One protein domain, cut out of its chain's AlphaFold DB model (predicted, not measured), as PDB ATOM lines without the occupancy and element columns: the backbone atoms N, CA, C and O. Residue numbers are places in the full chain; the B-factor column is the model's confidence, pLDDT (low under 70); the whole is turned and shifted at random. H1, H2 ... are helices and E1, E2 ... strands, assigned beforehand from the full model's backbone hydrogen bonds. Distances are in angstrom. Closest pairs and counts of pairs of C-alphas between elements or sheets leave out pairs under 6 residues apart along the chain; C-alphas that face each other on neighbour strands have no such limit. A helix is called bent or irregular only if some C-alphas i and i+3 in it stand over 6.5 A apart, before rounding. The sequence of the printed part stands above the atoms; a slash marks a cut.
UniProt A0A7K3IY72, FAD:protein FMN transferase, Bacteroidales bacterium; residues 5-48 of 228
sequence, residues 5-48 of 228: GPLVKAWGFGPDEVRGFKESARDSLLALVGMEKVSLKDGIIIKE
ATOM      1  N   GLY A   5      35.719  39.436 -42.548       93.06
ATOM      2  CA  GLY A   5      34.446  38.913 -42.045       93.06
ATOM      3  C   GLY A   5      34.519  38.141 -40.716       93.06
ATOM      4  O   GLY A   5      33.680  38.397 -39.848       93.06
ATOM      5  N   PRO A   6      35.504  37.247 -40.474       93.19
ATOM      6  CA  PRO A   6      35.623  36.549 -39.192       93.19
ATOM      7  C   PRO A   6      35.818  37.502 -38.003       93.19
ATOM      8  O   PRO A   6      35.235  37.284 -36.940       93.19
ATOM      9  N   LEU A   7      36.591  38.577 -38.184       92.19
ATOM     10  CA  LEU A   7      36.829  39.581 -37.146       92.19
ATOM     11  C   LEU A   7      35.604  40.476 -36.959       92.19
ATOM     12  O   LEU A   7      35.177  40.668 -35.826       92.19
ATOM     13  N   VAL A   8      34.987  40.952 -38.045       90.00
ATOM     14  CA  VAL A   8      33.736  41.740 -37.987       90.00
ATOM     15  C   VAL A   8      32.659  40.992 -37.200       90.00
ATOM     16  O   VAL A   8      32.025  41.563 -36.309       90.00
ATOM     17  N   LYS A   9      32.500  39.688 -37.465       87.88
ATOM     18  CA  LYS A   9      31.571  38.831 -36.723       87.88
ATOM     19  C   LYS A   9      31.948  38.718 -35.247       87.88
ATOM     20  O   LYS A   9      31.082  38.878 -34.394       87.88
ATOM     21  N   ALA A  10      33.218  38.464 -34.931       88.44
ATOM     22  CA  ALA A  10      33.668  38.305 -33.548       88.44
ATOM     23  C   ALA A  10      33.507  39.584 -32.708       88.44
ATOM     24  O   ALA A  10      33.190  39.503 -31.521       88.44
ATOM     25  N   TRP A  11      33.682  40.755 -33.325       86.31
ATOM     26  CA  TRP A  11      33.433  42.057 -32.704       86.31
ATOM     27  C   TRP A  11      31.942  42.410 -32.579       86.31
ATOM     28  O   TRP A  11      31.604  43.388 -31.916       86.31
ATOM     29  N   GLY A  12      31.043  41.601 -33.150       82.38
ATOM     30  CA  GLY A  12      29.597  41.818 -33.079       82.38
ATOM     31  C   GLY A  12      29.098  42.937 -33.994       82.38
ATOM     32  O   GLY A  12      28.053  43.517 -33.723       82.38
ATOM     33  N   PHE A  13      29.843  43.258 -35.057       81.38
ATOM     34  CA  PHE A  13      29.426  44.215 -36.090       81.38
ATOM     35  C   PHE A  13      28.704  43.543 -37.271       81.38
ATOM     36  O   PHE A  13      28.239  44.225 -38.180       81.38
ATOM     37  N   GLY A  14      28.612  42.211 -37.258       73.69
ATOM     38  CA  GLY A  14      27.815  41.432 -38.205       73.69
ATOM     39  C   GLY A  14      26.333  41.320 -37.806       73.69
ATOM     40  O   GLY A  14      25.946  41.771 -36.732       73.69
ATOM     41  N   PRO A  15      25.502  40.676 -38.647       68.00
ATOM     42  CA  PRO A  15      24.056  40.538 -38.420       68.00
ATOM     43  C   PRO A  15      23.712  39.673 -37.199       68.00
ATOM     44  O   PRO A  15      22.681  39.872 -36.561       68.00
ATOM     45  N   ASP A  16      24.589  38.730 -36.856       66.44
ATOM     46  CA  ASP A  16      24.518  37.983 -35.607       66.44
ATOM     47  C   ASP A  16      25.142  38.867 -34.508       66.44
ATOM     48  O   ASP A  16      26.341  38.758 -34.249       66.44
ATOM     49  N   GLU A  17      24.367  39.774 -33.895       59.50
ATOM     50  CA  GLU A  17      24.812  40.739 -32.860       59.50
ATOM     51  C   GLU A  17      25.237  40.079 -31.521       59.50
ATOM     52  O   GLU A  17      24.948  40.555 -30.420       59.50
ATOM     53  N   VAL A  18      25.942  38.950 -31.570       60.19
ATOM     54  CA  VAL A  18      26.496  38.294 -30.389       60.19
ATOM     55  C   VAL A  18      27.794  38.999 -30.014       60.19
ATOM     56  O   VAL A  18      28.879  38.668 -30.493       60.19
ATOM     57  N   ARG A  19      27.686  39.985 -29.121       63.12
ATOM     58  CA  ARG A  19      28.852  40.626 -28.502       63.12
ATOM     59  C   ARG A  19      29.582  39.599 -27.637       63.12
ATOM     60  O   ARG A  19      29.053  39.135 -26.630       63.12
ATOM     61  N   GLY A  20      30.791  39.224 -28.047       63.44
ATOM     62  CA  GLY A  20      31.541  38.162 -27.380       63.44
ATOM     63  C   GLY A  20      32.988  38.032 -27.833       63.44
ATOM     64  O   GLY A  20      33.532  36.930 -27.750       63.44
ATOM     65  N   PHE A  21      33.602  39.119 -28.322       79.94
ATOM     66  CA  PHE A  21      35.011  39.105 -28.703       79.94
ATOM     67  C   PHE A  21      35.858  38.619 -27.522       79.94
ATOM     68  O   PHE A  21      35.823  39.188 -26.429       79.94
ATOM     69  N   LYS A  22      36.605  37.538 -27.744       85.19
ATOM     70  CA  LYS A  22      37.563  37.001 -26.782       85.19
ATOM     71  C   LYS A  22      38.950  37.338 -27.285       85.19
ATOM     72  O   LYS A  22      39.319  36.900 -28.368       85.19
ATOM     73  N   GLU A  23      39.727  38.035 -26.465       87.56
ATOM     74  CA  GLU A  23      41.110  38.397 -26.792       87.56
ATOM     75  C   GLU A  23      41.943  37.167 -27.198       87.56
ATOM     76  O   GLU A  23      42.688  37.201 -28.171       87.56
ATOM     77  N   SER A  24      41.719  36.022 -26.545       91.62
ATOM     78  CA  SER A  24      42.376  34.752 -26.878       91.62
ATOM     79  C   SER A  24      42.041  34.189 -28.267       91.62
ATOM     80  O   SER A  24      42.748  33.307 -28.748       91.62
ATOM     81  N   ALA A  25      40.976  34.666 -28.917       90.81
ATOM     82  CA  ALA A  25      40.588  34.272 -30.269       90.81
ATOM     83  C   ALA A  25      41.124  35.225 -31.352       90.81
ATOM     84  O   ALA A  25      40.988  34.920 -32.535       90.81
ATOM     85  N   ARG A  26      41.737  36.362 -30.984       94.00
ATOM     86  CA  ARG A  26      42.192  37.379 -31.944       94.00
ATOM     87  C   ARG A  26      43.128  36.793 -32.997       94.00
ATOM     88  O   ARG A  26      42.851  36.908 -34.184       94.00
ATOM     89  N   ASP A  27      44.210  36.151 -32.567       95.31
ATOM     90  CA  ASP A  27      45.279  35.710 -33.473       95.31
ATOM     91  C   ASP A  27      44.818  34.602 -34.424       95.31
ATOM     92  O   ASP A  27      45.195  34.582 -35.596       95.31
ATOM     93  N   SER A  28      43.947  33.706 -33.953       95.25
ATOM     94  CA  SER A  28      43.384  32.645 -34.789       95.25
ATOM     95  C   SER A  28      42.386  33.178 -35.817       95.25
ATOM     96  O   SER A  28      42.339  32.663 -36.932       95.25
ATOM     97  N   LEU A  29      41.625  34.224 -35.482       95.38
ATOM     98  CA  LEU A  29      40.752  34.919 -36.430       95.38
ATOM     99  C   LEU A  29      41.552  35.767 -37.424       95.38
ATOM    100  O   LEU A  29      41.251  35.744 -38.615       95.38
ATOM    101  N   LEU A  30      42.587  36.472 -36.963       96.44
ATOM    102  CA  LEU A  30      43.473  37.275 -37.806       96.44
ATOM    103  C   LEU A  30      44.194  36.410 -38.848       96.44
ATOM    104  O   LEU A  30      44.326  36.820 -39.994       96.44
ATOM    105  N   ALA A  31      44.563  35.175 -38.499       96.69
ATOM    106  CA  ALA A  31      45.144  34.214 -39.438       96.69
ATOM    107  C   ALA A  31      44.209  33.818 -40.603       96.69
ATOM    108  O   ALA A  31      44.678  33.234 -41.585       96.69
ATOM    109  N   LEU A  32      42.906  34.118 -40.521       96.94
ATOM    110  CA  LEU A  32      41.928  33.907 -41.598       96.94
ATOM    111  C   LEU A  32      41.740  35.143 -42.493       96.94
ATOM    112  O   LEU A  32      41.033  35.050 -43.494       96.94
ATOM    113  N   VAL A  33      42.348  36.279 -42.144       97.50
ATOM    114  CA  VAL A  33      42.267  37.533 -42.901       97.50
ATOM    115  C   VAL A  33      43.499  37.675 -43.790       97.50
ATOM    116  O   VAL A  33      44.619  37.414 -43.358       97.50
ATOM    117  N   GLY A  34      43.271  38.054 -45.040       97.19
ATOM    118  CA  GLY A  34      44.272  38.295 -46.071       97.19
ATOM    119  C   GLY A  34      43.704  38.037 -47.466       97.19
ATOM    120  O   GLY A  34      43.240  36.933 -47.764       97.19
ATOM    121  N   MET A  35      43.742  39.048 -48.339       95.69
ATOM    122  CA  MET A  35      43.290  38.928 -49.734       95.69
ATOM    123  C   MET A  35      44.053  37.864 -50.528       95.69
ATOM    124  O   MET A  35      43.501  37.304 -51.467       95.69
ATOM    125  N   GLU A  36      45.294  37.555 -50.150       96.25
ATOM    126  CA  GLU A  36      46.092  36.488 -50.753       96.25
ATOM    127  C   GLU A  36      45.482  35.091 -50.561       96.25
ATOM    128  O   GLU A  36      45.726  34.209 -51.376       96.25
ATOM    129  N   LYS A  37      44.623  34.905 -49.547       97.06
ATOM    130  CA  LYS A  37      43.946  33.632 -49.235       97.06
ATOM    131  C   LYS A  37      42.733  33.358 -50.126       97.06
ATOM    132  O   LYS A  37      42.046  32.344 -49.953       97.06
ATOM    133  N   VAL A  38      42.405  34.291 -51.021       97.62
ATOM    134  CA  VAL A  38      41.222  34.247 -51.878       97.62
ATOM    135  C   VAL A  38      41.637  34.518 -53.314       97.62
ATOM    136  O   VAL A  38      42.267  35.523 -53.623       97.62
ATOM    137  N   SER A  39      41.238  33.632 -54.220       97.00
ATOM    138  CA  SER A  39      41.472  33.797 -55.653       97.00
ATOM    139  C   SER A  39      40.181  33.619 -56.445       97.00
ATOM    140  O   SER A  39      39.242  32.957 -56.003       97.00
ATOM    141  N   LEU A  40      40.127  34.239 -57.622       96.56
ATOM    142  CA  LEU A  40      39.034  34.087 -58.575       96.56
ATOM    143  C   LEU A  40      39.569  33.342 -59.796       96.56
ATOM    144  O   LEU A  40      40.446  33.850 -60.494       96.56
ATOM    145  N   LYS A  41      39.037  32.149 -60.060       96.81
ATOM    146  CA  LYS A  41      39.407  31.336 -61.219       96.81
ATOM    147  C   LYS A  41      38.151  30.940 -61.976       96.81
ATOM    148  O   LYS A  41      37.264  30.324 -61.400       96.81
ATOM    149  N   ASP A  42      38.068  31.323 -63.247       95.50
ATOM    150  CA  ASP A  42      36.940  30.987 -64.130       95.50
ATOM    151  C   ASP A  42      35.563  31.378 -63.542       95.50
ATOM    152  O   ASP A  42      34.578  30.657 -63.668       95.50
ATOM    153  N   GLY A  43      35.498  32.523 -62.848       94.12
ATOM    154  CA  GLY A  43      34.281  33.003 -62.176       94.12
ATOM    155  C   GLY A  43      33.967  32.319 -60.840       94.12
ATOM    156  O   GLY A  43      32.969  32.650 -60.205       94.12
ATOM    157  N   ILE A  44      34.819  31.399 -60.385       96.19
ATOM    158  CA  ILE A  44      34.672  30.671 -59.124       96.19
ATOM    159  C   ILE A  44      35.616  31.268 -58.081       96.19
ATOM    160  O   ILE A  44      36.820  31.401 -58.310       96.19
ATOM    161  N   ILE A  45      35.065  31.611 -56.917       96.75
ATOM    162  CA  ILE A  45      35.843  32.050 -55.756       96.75
ATOM    163  C   ILE A  45      36.443  30.816 -55.078       96.75
ATOM    164  O   ILE A  45      35.717  29.926 -54.634       96.75
ATOM    165  N   ILE A  46      37.767  30.786 -54.965       97.19
ATOM    166  CA  ILE A  46      38.534  29.743 -54.283       97.19
ATOM    167  C   ILE A  46      39.120  30.347 -53.007       97.19
ATOM    168  O   ILE A  46      39.778  31.385 -53.053       97.19
ATOM    169  N   LYS A  47      38.887  29.685 -51.870       97.75
ATOM    170  CA  LYS A  47      39.435  30.058 -50.559       97.75
ATOM    171  C   LYS A  47      40.455  29.008 -50.134       97.75
ATOM    172  O   LYS A  47      40.144  27.821 -50.199       97.75
ATOM    173  N   GLU A  48      41.626  29.434 -49.672       96.25
ATOM    174  CA  GLU A  48      42.664  28.518 -49.169       96.25
ATOM    175  C   GLU A  48      42.229  27.775 -47.898       96.25
ATOM    176  O   GLU A  48      42.627  26.635 -47.669       96.25
TER     177      GLU A  48
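What this domain is: This is residues 5 to 48 of the 228 residues of the protein "FAD:protein FMN transferase" of Bacteroidales bacterium (UniProt A0A7K3IY72). The model is a flat, drawn-out piece with two small hairpins towards its two ends: H1 and H2 side by side as a helical hairpin with a wide loop, and E1 and E2 as a two-stranded hairpin, joined by the link of residues 31 to 37. The tip of the strand hairpin sticks out, for residues 40 to 45 stand free, while at the other end residues 11 to 22 make a long loop from H1 round to H2. The printed part has 44 residues with two named helices and two named strands in the order H1, H2, E1, E2; the sheet, in the order E1, E2, is antiparallel, and the class is mixed, helices and strands, with 22 residues in named elements. The whole is loose, with a radius of gyration of the C-alphas of 12.9 A, and its C-alphas span 38 by 22 by 10 A along their three main axes.

Where its parts are: H1 is residues 5 to 10, Gly 5 to Ala 10, and measures 8.6 A from first to last C-alpha. It begins at C-alpha 5, at (34.446, 38.913, -42.045). Residues 11 to 22 follow with no named element, and then comes H2, residues 23 to 30, with 11.3 A from first to last C-alpha. H2 begins at C-alpha 23, at (41.110, 38.397, -26.792), and ends at C-alpha 30, at (43.473, 37.275, -37.806). E1 is residues 38 to 41, Val 38 to Lys 41, and is 10.0 A long from first to last C-alpha. E2 is residues 44 to 47, Ile 44 to Lys 47, and is 9.8 A long; its last C-alpha, 47, is at (39.435, 30.058, -50.559).

How they stand to each other: H1 and H2 touch, with 4 pairs of C-alphas within 8 A. Their closest C-alphas are those of Pro 6 and Leu 29, 6.0 A apart, and their centres are 10.3 A apart. Their lines stand at a shallow tilt of 7 degrees, and they run opposite ways, a helical hairpin. H2 is irregular: C-alphas 24 and 27 are 7.3 A apart, where about 5 A is the distance in a regular helix, and its line is a rough one. In H1 every O i to N i+4 pair is within hydrogen-bond range; in H2 2 of 4 are, beside 4 of 5 O i to N i+3 pairs. E1 and E2 form the other hairpin and are antiparallel neighbours, with 152 degrees between their N-to-C directions. Among the C-alphas that face each other are 38 and 47, 4.7 A apart, and 41 and 44, 5.2 A apart. Across this pair N 39 and O 46 are within hydrogen-bond range at 2.9 A, and so are N 46 and O 39 at 2.8 A. H1 is apart from E1 and from E2, and H2 is apart from E2.

The domain as a whole: The two C-alphas farthest apart are those of Glu 23, in H2, and Asp 42, between E1 and E2, at 38.3 A. The first and last printed C-alphas, of Gly 5 and Glu 48, are 15.0 A apart. The printed part runs from residue 5 to residue 48 with no cut, in a full chain of 228 residues. The link from H1 to H2 is long, with 12 residues, and its C-alphas lie 11 to 16 A from the mean of the C-alphas. The link from H2 to E1 is short, with 7 residues, and the link from E1 to E2 is tight, with 2. The mean pLDDT of the printed part is 88.6, and residues 15 to 20, in the long link, are under 70.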